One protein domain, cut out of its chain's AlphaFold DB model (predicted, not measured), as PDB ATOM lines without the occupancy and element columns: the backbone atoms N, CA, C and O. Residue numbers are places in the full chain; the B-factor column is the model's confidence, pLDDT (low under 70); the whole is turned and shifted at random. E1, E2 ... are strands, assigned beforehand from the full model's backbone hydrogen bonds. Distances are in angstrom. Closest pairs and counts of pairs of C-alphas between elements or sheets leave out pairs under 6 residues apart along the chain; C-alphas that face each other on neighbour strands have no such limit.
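This is residues 9 to 86 of the 93 residues of an uncharacterized protein of Cellulomonas sp. PSBB021 (UniProt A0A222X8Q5). Six antiparallel strands make a small closed barrel, in ring order E1, E2, E3, E6, E5, E4, back to E1. The printed part has 78 residues, no named helix, and is all strand, compact, with radius of gyration of the C-alphas 11.6 A and spans 31 by 28 by 20 A. E1 E2 E3 and E4 E5 E6 are meanders of successive antiparallel neighbours; E1 to E4 and E3 to E6 are Greek keys, first strand pairing with fourth.

E2, residues 18 to 25, spans 21.2 A, E3, 37 to 44, 20.5 A, and E5, 67 to 74, 20.9 A. E1 is 9 to 13, from C-alpha 9 (3.651, 61.169, -3.511); E4 60 to 64; E6 80 to 85.

In hairpin E2 and E3, N 24 and O 41 are within hydrogen-bond range, 2.9 A; between E3 and E6, N 40 and O 81, 2.8 A; between E4 and E1, N 11 and O 63, 2.8 A. E2 and E5 are apart.

The printed part has no cut. Links E2 to E3 and E3 to E4 are long. Residues 49 to 52, 55 and 76 to 78 have pLDDT under 70.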
ATOM      1  N   ARG A   9       2.390  60.527  -3.139       93.38
ATOM      2  CA  ARG A   9       3.651  61.169  -3.511       93.38
ATOM      3  C   ARG A   9       4.214  60.516  -4.761       93.38
ATOM      4  O   ARG A   9       4.363  59.299  -4.810       93.38
ATOM      5  N   SER A  10       4.580  61.340  -5.730       93.88
ATOM      6  CA  SER A  10       5.194  60.914  -6.985       93.88
ATOM      7  C   SER A  10       6.322  61.869  -7.367       93.88
ATOM      8  O   SER A  10       6.566  62.874  -6.697       93.88
ATOM      9  N   GLN A  11       7.026  61.537  -8.440       94.00
ATOM     10  CA  GLN A  11       8.039  62.387  -9.049       94.00
ATOM     11  C   GLN A  11       7.484  62.955 -10.351       94.00
ATOM     12  O   GLN A  11       7.030  62.203 -11.204       94.00
ATOM     13  N   LEU A  12       7.496  64.272 -10.494       92.00
ATOM     14  CA  LEU A  12       7.146  64.961 -11.725       92.00
ATOM     15  C   LEU A  12       8.407  65.155 -12.566       92.00
ATOM     16  O   LEU A  12       9.387  65.718 -12.075       92.00
ATOM     17  N   GLU A  13       8.364  64.711 -13.817       90.62
ATOM     18  CA  GLU A  13       9.398  64.985 -14.817       90.62
ATOM     19  C   GLU A  13       9.263  66.416 -15.340       90.62
ATOM     20  O   GLU A  13       8.165  66.828 -15.707       90.62
ATOM     21  N   LEU A  14      10.367  67.164 -15.377       84.62
ATOM     22  CA  LEU A  14      10.439  68.569 -15.797       84.62
ATOM     23  C   LEU A  14      11.518  68.768 -16.875       84.62
ATOM     24  O   LEU A  14      12.257  69.752 -16.868       84.62
ATOM     25  N   GLY A  15      11.632  67.807 -17.792       80.62
ATOM     26  CA  GLY A  15      12.598  67.829 -18.887       80.62
ATOM     27  C   GLY A  15      13.989  67.373 -18.454       80.62
ATOM     28  O   GLY A  15      14.363  66.236 -18.703       80.62
ATOM     29  N   GLU A  16      14.773  68.268 -17.847       79.38
ATOM     30  CA  GLU A  16      16.165  67.969 -17.453       79.38
ATOM     31  C   GLU A  16      16.296  67.443 -16.016       79.38
ATOM     32  O   GLU A  16      17.365  66.983 -15.613       79.38
ATOM     33  N   PHE A  17      15.229  67.524 -15.218       84.31
ATOM     34  CA  PHE A  17      15.236  67.070 -13.833       84.31
ATOM     35  C   PHE A  17      13.858  66.598 -13.370       84.31
ATOM     36  O   PHE A  17      12.823  66.952 -13.933       84.31
ATOM     37  N   GLN A  18      13.854  65.839 -12.274       88.81
ATOM     38  CA  GLN A  18      12.645  65.390 -11.593       88.81
ATOM     39  C   GLN A  18      12.467  66.116 -10.262       88.81
ATOM     40  O   GLN A  18      13.441  66.415  -9.566       88.81
ATOM     41  N   THR A  19      11.218  66.359  -9.867       90.44
ATOM     42  CA  THR A  19      10.887  66.917  -8.548       90.44
ATOM     43  C   THR A  19       9.827  66.091  -7.839       90.44
ATOM     44  O   THR A  19       8.920  65.552  -8.466       90.44
ATOM     45  N   SER A  20       9.899  66.018  -6.515       93.19
ATOM     46  CA  SER A  20       8.847  65.387  -5.719       93.19
ATOM     47  C   SER A  20       7.580  66.243  -5.724       93.19
ATOM     48  O   SER A  20       7.624  67.452  -5.464       93.19
ATOM     49  N   CYS A  21       6.435  65.609  -5.947       92.62
ATOM     50  CA  CYS A  21       5.122  66.232  -5.883       92.62
ATOM     51  C   CYS A  21       4.112  65.360  -5.133       92.62
ATOM     52  O   CYS A  21       4.263  64.144  -5.009       92.62
ATOM     53  N   VAL A  22       3.061  66.004  -4.643       93.94
ATOM     54  CA  VAL A  22       1.844  65.362  -4.155       93.94
ATOM     55  C   VAL A  22       0.784  65.503  -5.237       93.94
ATOM     56  O   VAL A  22       0.622  66.585  -5.804       93.94
ATOM     57  N   VAL A  23       0.088  64.407  -5.517       93.12
ATOM     58  CA  VAL A  23      -1.019  64.356  -6.469       93.12
ATOM     59  C   VAL A  23      -2.316  64.219  -5.687       93.12
ATOM     60  O   VAL A  23      -2.532  63.221  -4.998       93.12
ATOM     61  N   GLU A  24      -3.183  65.216  -5.793       94.44
ATOM     62  CA  GLU A  24      -4.474  65.256  -5.110       94.44
ATOM     63  C   GLU A  24      -5.613  65.237  -6.124       94.44
ATOM     64  O   GLU A  24      -5.478  65.687  -7.257       94.44
ATOM     65  N   SER A  25      -6.752  64.686  -5.731       92.56
ATOM     66  CA  SER A  25      -7.958  64.746  -6.544       92.56
ATOM     67  C   SER A  25      -8.543  66.155  -6.550       92.56
ATOM     68  O   SER A  25      -8.878  66.675  -5.488       92.56
ATOM     69  N   ALA A  26      -8.773  66.713  -7.740       89.94
ATOM     70  CA  ALA A  26      -9.466  67.993  -7.886       89.94
ATOM     71  C   ALA A  26     -10.995  67.861  -7.704       89.94
ATOM     72  O   ALA A  26     -11.700  68.850  -7.519       89.94
ATOM     73  N   THR A  27     -11.540  66.636  -7.754       88.44
ATOM     74  CA  THR A  27     -12.991  66.367  -7.672       88.44
ATOM     75  C   THR A  27     -13.423  65.694  -6.369       88.44
ATOM     76  O   THR A  27     -14.594  65.353  -6.209       88.44
ATOM     77  N   GLY A  28     -12.497  65.479  -5.429       87.62
ATOM     78  CA  GLY A  28     -12.773  64.844  -4.135       87.62
ATOM     79  C   GLY A  28     -12.829  63.311  -4.153       87.62
ATOM     80  O   GLY A  28     -13.140  62.706  -3.128       87.62
ATOM     81  N   ILE A  29     -12.512  62.655  -5.277       88.69
ATOM     82  CA  ILE A  29     -12.371  61.186  -5.320       88.69
ATOM     83  C   ILE A  29     -11.161  60.706  -4.502       88.69
ATOM     84  O   ILE A  29     -10.096  61.320  -4.518       88.69
ATOM     85  N   SER A  30     -11.314  59.586  -3.793       88.12
ATOM     86  CA  SER A  30     -10.271  59.039  -2.910       88.12
ATOM     87  C   SER A  30      -9.282  58.111  -3.619       88.12
ATOM     88  O   SER A  30      -8.145  57.983  -3.170       88.12
ATOM     89  N   HIS A  31      -9.701  57.484  -4.719       89.38
ATOM     90  CA  HIS A  31      -8.904  56.545  -5.506       89.38
ATOM     91  C   HIS A  31      -8.938  56.943  -6.978       89.38
ATOM     92  O   HIS A  31      -9.999  57.285  -7.501       89.38
ATOM     93  N   PHE A  32      -7.798  56.845  -7.655       88.06
ATOM     94  CA  PHE A  32      -7.682  57.115  -9.081       88.06
ATOM     95  C   PHE A  32      -7.895  55.833  -9.887       88.06
ATOM     96  O   PHE A  32      -7.124  54.876  -9.774       88.06
ATOM     97  N   ALA A  33      -8.952  55.808 -10.703       87.00
ATOM     98  CA  ALA A  33      -9.211  54.701 -11.612       87.00
ATOM     99  C   ALA A  33      -8.070  54.567 -12.635       87.00
ATOM    100  O   ALA A  33      -7.583  55.551 -13.193       87.00
ATOM    101  N   LEU A  34      -7.618  53.333 -12.862       88.56
ATOM    102  CA  LEU A  34      -6.553  53.057 -13.823       88.56
ATOM    103  C   LEU A  34      -7.100  53.136 -15.251       88.56
ATOM    104  O   LEU A  34      -8.154  52.582 -15.540       88.56
ATOM    105  N   GLY A  35      -6.349  53.770 -16.150       86.88
ATOM    106  CA  GLY A  35      -6.703  53.911 -17.564       86.88
ATOM    107  C   GLY A  35      -7.761  54.975 -17.864       86.88
ATOM    108  O   GLY A  35      -7.976  55.285 -19.032       86.88
ATOM    109  N   GLU A  36      -8.377  55.573 -16.844       88.00
ATOM    110  CA  GLU A  36      -9.309  56.691 -17.006       88.00
ATOM    111  C   GLU A  36      -8.577  58.028 -16.888       88.00
ATOM    112  O   GLU A  36      -7.543  58.125 -16.221       88.00
ATOM    113  N   GLU A  37      -9.090  59.062 -17.556       90.94
ATOM    114  CA  GLU A  37      -8.635  60.432 -17.330       90.94
ATOM    115  C   GLU A  37      -9.341  61.008 -16.106       90.94
ATOM    116  O   GLU A  37     -10.566  61.127 -16.070       90.94
ATOM    117  N   VAL A  38      -8.552  61.409 -15.119       91.81
ATOM    118  CA  VAL A  38      -9.025  62.050 -13.898       91.81
ATOM    119  C   VAL A  38      -8.413  63.435 -13.764       91.81
ATOM    120  O   VAL A  38      -7.296  63.698 -14.214       91.81
ATOM    121  N   LEU A  39      -9.177  64.330 -13.149       92.38
ATOM    122  CA  LEU A  39      -8.727  65.677 -12.849       92.38
ATOM    123  C   LEU A  39      -7.990  65.682 -11.510       92.38
ATOM    124  O   LEU A  39      -8.546  65.260 -10.492       92.38
ATOM    125  N   VAL A  40      -6.746  66.141 -11.524       92.69
ATOM    126  CA  VAL A  40      -5.868  66.158 -10.355       92.69
ATOM    127  C   VAL A  40      -5.188  67.506 -10.189       92.69
ATOM    128  O   VAL A  40      -4.871  68.177 -11.170       92.69
ATOM    129  N   ASP A  41      -4.907  67.849  -8.941       91.94
ATOM    130  CA  ASP A  41      -4.040  68.953  -8.567       91.94
ATOM    131  C   ASP A  41      -2.638  68.424  -8.283       91.94
ATOM    132  O   ASP A  41      -2.449  67.460  -7.532       91.94
ATOM    133  N   ILE A  42      -1.634  69.069  -8.878       90.12
ATOM    134  CA  ILE A  42      -0.231  68.718  -8.657       90.12
ATOM    135  C   ILE A  42       0.438  69.782  -7.805       90.12
ATOM    136  O   ILE A  42       0.647  70.923  -8.225       90.12
ATOM    137  N   ARG A  43       0.852  69.367  -6.607       89.88
ATOM    138  CA  ARG A  43       1.570  70.216  -5.663       89.88
ATOM    139  C   ARG A  43       3.009  69.760  -5.515       89.88
ATOM    140  O   ARG A  43       3.326  68.787  -4.835       89.88
ATOM    141  N   VAL A  44       3.901  70.495  -6.148       88.12
ATOM    142  CA  VAL A  44       5.350  70.322  -6.031       88.12
ATOM    143  C   VAL A  44       5.851  70.694  -4.634       88.12
ATOM    144  O   VAL A  44       5.427  71.693  -4.056       88.12
ATOM    145  N   MET A  45       6.755  69.891  -4.069       86.44
ATOM    146  CA  MET A  45       7.201  70.074  -2.678       86.44
ATOM    147  C   MET A  45       8.240  71.194  -2.510       86.44
ATOM    148  O   MET A  45       8.345  71.776  -1.433       86.44
ATOM    149  N   HIS A  46       8.990  71.515  -3.569       82.38
ATOM    150  CA  HIS A  46      10.040  72.543  -3.562       82.38
ATOM    151  C   HIS A  46       9.827  73.566  -4.695       82.38
ATOM    152  O   HIS A  46      10.615  73.609  -5.642       82.38
ATOM    153  N   PRO A  47       8.758  74.383  -4.630       75.06
ATOM    154  CA  PRO A  47       8.355  75.277  -5.719       75.06
ATOM    155  C   PRO A  47       9.411  76.319  -6.104       75.06
ATOM    156  O   PRO A  47       9.515  76.695  -7.268       75.06
ATOM    157  N   GLN A  48      10.247  76.743  -5.158       72.38
ATOM    158  CA  GLN A  48      11.318  77.715  -5.379       72.38
ATOM    159  C   GLN A  48      12.373  77.268  -6.406       72.38
ATOM    160  O   GLN A  48      13.074  78.114  -6.952       72.38
ATOM    161  N   MET A  49      12.485  75.965  -6.689       66.38
ATOM    162  CA  MET A  49      13.445  75.433  -7.666       66.38
ATOM    163  C   MET A  49      12.876  75.338  -9.087       66.38
ATOM    164  O   MET A  49      13.570  74.898  -9.996       66.38
ATOM    165  N   LEU A  50      11.609  75.713  -9.289       68.75
ATOM    166  CA  LEU A  50      10.860  75.336 -10.490       68.75
ATOM    167  C   LEU A  50      10.739  76.419 -11.552       68.75
ATOM    168  O   LEU A  50      10.391  76.088 -12.685       68.75
ATOM    169  N   GLY A  51      11.068  77.669 -11.205       65.12
ATOM    170  CA  GLY A  51      11.222  78.797 -12.128       65.12
ATOM    171  C   GLY A  51      10.268  78.776 -13.331       65.12
ATOM    172  O   GLY A  51       9.061  78.603 -13.187       65.12
ATOM    173  N   ALA A  52      10.827  78.939 -14.531       67.38
ATOM    174  CA  ALA A  52      10.091  78.857 -15.793       67.38
ATOM    175  C   ALA A  52       9.832  77.413 -16.265       67.38
ATOM    176  O   ALA A  52       8.976  77.211 -17.122       67.38
ATOM    177  N   ALA A  53      10.539  76.418 -15.715       70.31
ATOM    178  CA  ALA A  53      10.464  75.029 -16.168       70.31
ATOM    179  C   ALA A  53       9.051  74.467 -15.995       70.31
ATOM    180  O   ALA A  53       8.503  73.903 -16.934       70.31
ATOM    181  N   PHE A  54       8.424  74.715 -14.838       71.69
ATOM    182  CA  PHE A  54       7.054  74.270 -14.575       71.69
ATOM    183  C   PHE A  54       6.019  74.934 -15.504       71.69
ATOM    184  O   PHE A  54       5.087  74.285 -15.965       71.69
ATOM    185  N   ALA A  55       6.214  76.215 -15.830       67.25
ATOM    186  CA  ALA A  55       5.322  76.964 -16.717       67.25
ATOM    187  C   ALA A  55       5.435  76.549 -18.195       67.25
ATOM    188  O   ALA A  55       4.522  76.813 -18.974       67.25
ATOM    189  N   GLN A  56       6.549  75.925 -18.583       71.69
ATOM    190  CA  GLN A  56       6.816  75.482 -19.953       71.69
ATOM    191  C   GLN A  56       6.416  74.023 -20.208       71.69
ATOM    192  O   GLN A  56       6.554  73.552 -21.336       71.69
ATOM    193  N   LEU A  57       5.911  73.291 -19.207       75.94
ATOM    194  CA  LEU A  57       5.464  71.923 -19.451       75.94
ATOM    195  C   LEU A  57       4.189  71.881 -20.280       75.94
ATOM    196  O   LEU A  57       3.099  72.224 -19.830       75.94
ATOM    197  N   GLU A  58       4.325  71.316 -21.470       77.31
ATOM    198  CA  GLU A  58       3.197  70.965 -22.331       77.31
ATOM    199  C   GLU A  58       2.560  69.619 -21.944       77.31
ATOM    200  O   GLU A  58       1.404  69.337 -22.273       77.31
ATOM    201  N   LYS A  59       3.317  68.772 -21.237       88.31
ATOM    202  CA  LYS A  59       2.935  67.416 -20.842       88.31
ATOM    203  C   LYS A  59       3.335  67.169 -19.399       88.31
ATOM    204  O   LYS A  59       4.399  67.586 -18.977       88.31
ATOM    205  N   VAL A  60       2.508  66.435 -18.672       90.12
ATOM    206  CA  VAL A  60       2.798  65.978 -17.315       90.12
ATOM    207  C   VAL A  60       3.123  64.495 -17.355       90.12
ATOM    208  O   VAL A  60       2.358  63.707 -17.915       90.12
ATOM    209  N   GLU A  61       4.227  64.105 -16.731       93.75
ATOM    210  CA  GLU A  61       4.593  62.709 -16.519       93.75
ATOM    211  C   GLU A  61       4.964  62.491 -15.057       93.75
ATOM    212  O   GLU A  61       5.784  63.216 -14.494       93.75
ATOM    213  N   LEU A  62       4.328  61.496 -14.442       93.31
ATOM    214  CA  LEU A  62       4.495  61.165 -13.036       93.31
ATOM    215  C   LEU A  62       5.152  59.801 -12.900       93.31
ATOM    216  O   LEU A  62       4.718  58.834 -13.530       93.31
ATOM    217  N   TYR A  63       6.151  59.723 -12.031       93.12
ATOM    218  CA  TYR A  63       6.997  58.562 -11.823       93.12
ATOM    219  C   TYR A  63       7.003  58.100 -10.361       93.12
ATOM    220  O   TYR A  63       6.831  58.885  -9.426       93.12
ATOM    221  N   GLU A  64       7.231  56.802 -10.174       90.12
ATOM    222  CA  GLU A  64       7.612  56.183  -8.903       90.12
ATOM    223  C   GLU A  64       8.944  55.452  -9.111       90.12
ATOM    224  O   GLU A  64       8.985  54.356  -9.684       90.12
ATOM    225  N   GLY A  65      10.051  56.076  -8.700       87.94
ATOM    226  CA  GLY A  65      11.382  55.611  -9.079       87.94
ATOM    227  C   GLY A  65      11.578  55.771 -10.588       87.94
ATOM    228  O   GLY A  65      11.347  56.838 -11.141       87.94
ATOM    229  N   SER A  66      11.961  54.701 -11.284       88.81
ATOM    230  CA  SER A  66      12.128  54.713 -12.749       88.81
ATOM    231  C   SER A  66      10.842  54.429 -13.531       88.81
ATOM    232  O   SER A  66      10.858  54.388 -14.762       88.81
ATOM    233  N   ARG A  67       9.719  54.185 -12.848       89.56
ATOM    234  CA  ARG A  67       8.482  53.725 -13.484       89.56
ATOM    235  C   ARG A  67       7.524  54.881 -13.724       89.56
ATOM    236  O   ARG A  67       7.075  55.495 -12.764       89.56
ATOM    237  N   LEU A  68       7.122  55.089 -14.978       91.31
ATOM    238  CA  LEU A  68       6.022  55.992 -15.324       91.31
ATOM    239  C   LEU A  68       4.696  55.426 -14.793       91.31
ATOM    240  O   LEU A  68       4.271  54.334 -15.185       91.31
ATOM    241  N   VAL A  69       4.032  56.174 -13.918       92.19
ATOM    242  CA  VAL A  69       2.772  55.784 -13.269       92.19
ATOM    243  C   VAL A  69       1.572  56.587 -13.739       92.19
ATOM    244  O   VAL A  69       0.458  56.079 -13.659       92.19
ATOM    245  N   ALA A  70       1.762  57.791 -14.276       93.12
ATOM    246  CA  ALA A  70       0.687  58.542 -14.912       93.12
ATOM    247  C   ALA A  70       1.221  59.526 -15.950       93.12
ATOM    248  O   ALA A  70       2.370  59.957 -15.890       93.12
ATOM    249  N   SER A  71       0.371  59.888 -16.904       94.06
ATOM    250  CA  SER A  71       0.668  60.925 -17.893       94.06
ATOM    251  C   SER A  71      -0.557  61.796 -18.125       94.06
ATOM    252  O   SER A  71      -1.675  61.285 -18.088       94.06
ATOM    253  N   GLY A  72      -0.356  63.081 -18.394       92.44
ATOM    254  CA  GLY A  72      -1.448  64.036 -18.504       92.44
ATOM    255  C   GLY A  72      -1.079  65.346 -19.183       92.44
ATOM    256  O   GLY A  72       0.019  65.501 -19.724       92.44
ATOM    257  N   LYS A  73      -2.020  66.291 -19.154       90.00
ATOM    258  CA  LYS A  73      -1.858  67.659 -19.662       90.00
ATOM    259  C   LYS A  73      -2.513  68.661 -18.720       90.00
ATOM    260  O   LYS A  73      -3.550  68.359 -18.127       90.00
ATOM    261  N   PHE A  74      -1.936  69.855 -18.629       84.62
ATOM    262  CA  PHE A  74      -2.533  70.956 -17.879       84.62
ATOM    263  C   PHE A  74      -3.844  71.409 -18.522       84.62
ATOM    264  O   PHE A  74      -3.960  71.521 -19.745       84.62
ATOM    265  N   VAL A  75      -4.835  71.698 -17.687       78.69
ATOM    266  CA  VAL A  75      -6.145  72.206 -18.094       78.69
ATOM    267  C   VAL A  75      -6.352  73.571 -17.454       78.69
ATOM    268  O   VAL A  75      -6.749  73.671 -16.308       78.69
ATOM    269  N   ARG A  76      -6.037  74.631 -18.213       59.53
ATOM    270  CA  ARG A  76      -6.257  76.058 -17.883       59.53
ATOM    271  C   ARG A  76      -5.971  76.434 -16.419       59.53
ATOM    272  O   ARG A  76      -6.871  76.593 -15.608       59.53
ATOM    273  N   GLY A  77      -4.701  76.696 -16.138       62.31
ATOM    274  CA  GLY A  77      -4.186  77.004 -14.805       62.31
ATOM    275  C   GLY A  77      -2.888  76.229 -14.605       62.31
ATOM    276  O   GLY A  77      -2.694  75.194 -15.233       62.31
ATOM    277  N   ALA A  78      -1.965  76.736 -13.788       65.75
ATOM    278  CA  ALA A  78      -0.643  76.119 -13.673       65.75
ATOM    279  C   ALA A  78      -0.656  74.775 -12.913       65.75
ATOM    280  O   ALA A  78       0.318  74.047 -12.985       65.75
ATOM    281  N   HIS A  79      -1.725  74.428 -12.187       71.94
ATOM    282  CA  HIS A  79      -1.689  73.325 -11.212       71.94
ATOM    283  C   HIS A  79      -2.695  72.194 -11.467       71.94
ATOM    284  O   HIS A  79      -2.508  71.105 -10.924       71.94
ATOM    285  N   GLU A  80      -3.705  72.430 -12.306       81.31
ATOM    286  CA  GLU A  80      -4.775  71.470 -12.596       81.31
ATOM    287  C   GLU A  80      -4.425  70.650 -13.843       81.31
ATOM    288  O   GLU A  80      -4.081  71.189 -14.902       81.31
ATOM    289  N   VAL A  81      -4.493  69.328 -13.719       83.00
ATOM    290  CA  VAL A  81      -4.022  68.382 -14.729       83.00
ATOM    291  C   VAL A  81      -5.078  67.322 -14.983       83.00
ATOM    292  O   VAL A  81      -5.601  66.703 -14.060       83.00
ATOM    293  N   ARG A  82      -5.349  67.042 -16.259       88.50
ATOM    294  CA  ARG A  82      -6.027  65.805 -16.660       88.50
ATOM    295  C   ARG A  82      -4.978  64.726 -16.829       88.50
ATOM    296  O   ARG A  82      -4.190  64.792 -17.773       88.50
ATOM    297  N   ALA A  83      -4.939  63.780 -15.899       87.88
ATOM    298  CA  ALA A  83      -3.965  62.699 -15.867       87.88
ATOM    299  C   ALA A  83      -4.654  61.338 -15.959       87.88
ATOM    300  O   ALA A  83      -5.729  61.138 -15.403       87.88
ATOM    301  N   SER A  84      -4.001  60.388 -16.624       91.06
ATOM    302  CA  SER A  84      -4.414  58.987 -16.624       91.06
ATOM    303  C   SER A  84      -3.370  58.116 -15.940       91.06
ATOM    304  O   SER A  84      -2.188  58.147 -16.303       91.06
ATOM    305  N   PHE A  85      -3.812  57.353 -14.938       88.31
ATOM    306  CA  PHE A  85      -2.959  56.503 -14.110       88.31
ATOM    307  C   PHE A  85      -2.825  55.100 -14.699       88.31
ATOM    308  O   PHE A  85      -3.776  54.510 -15.209       88.31
ATOM    309  N   ARG A  86      -1.622  54.539 -14.602       84.75
ATOM    310  CA  ARG A  86      -1.245  53.235 -15.149       84.75
ATOM    311  C   ARG A  86      -1.045  52.226 -14.025       84.75
ATOM    312  O   ARG A  86      -0.387  52.501 -13.023       84.75
TER     313      ARG A  86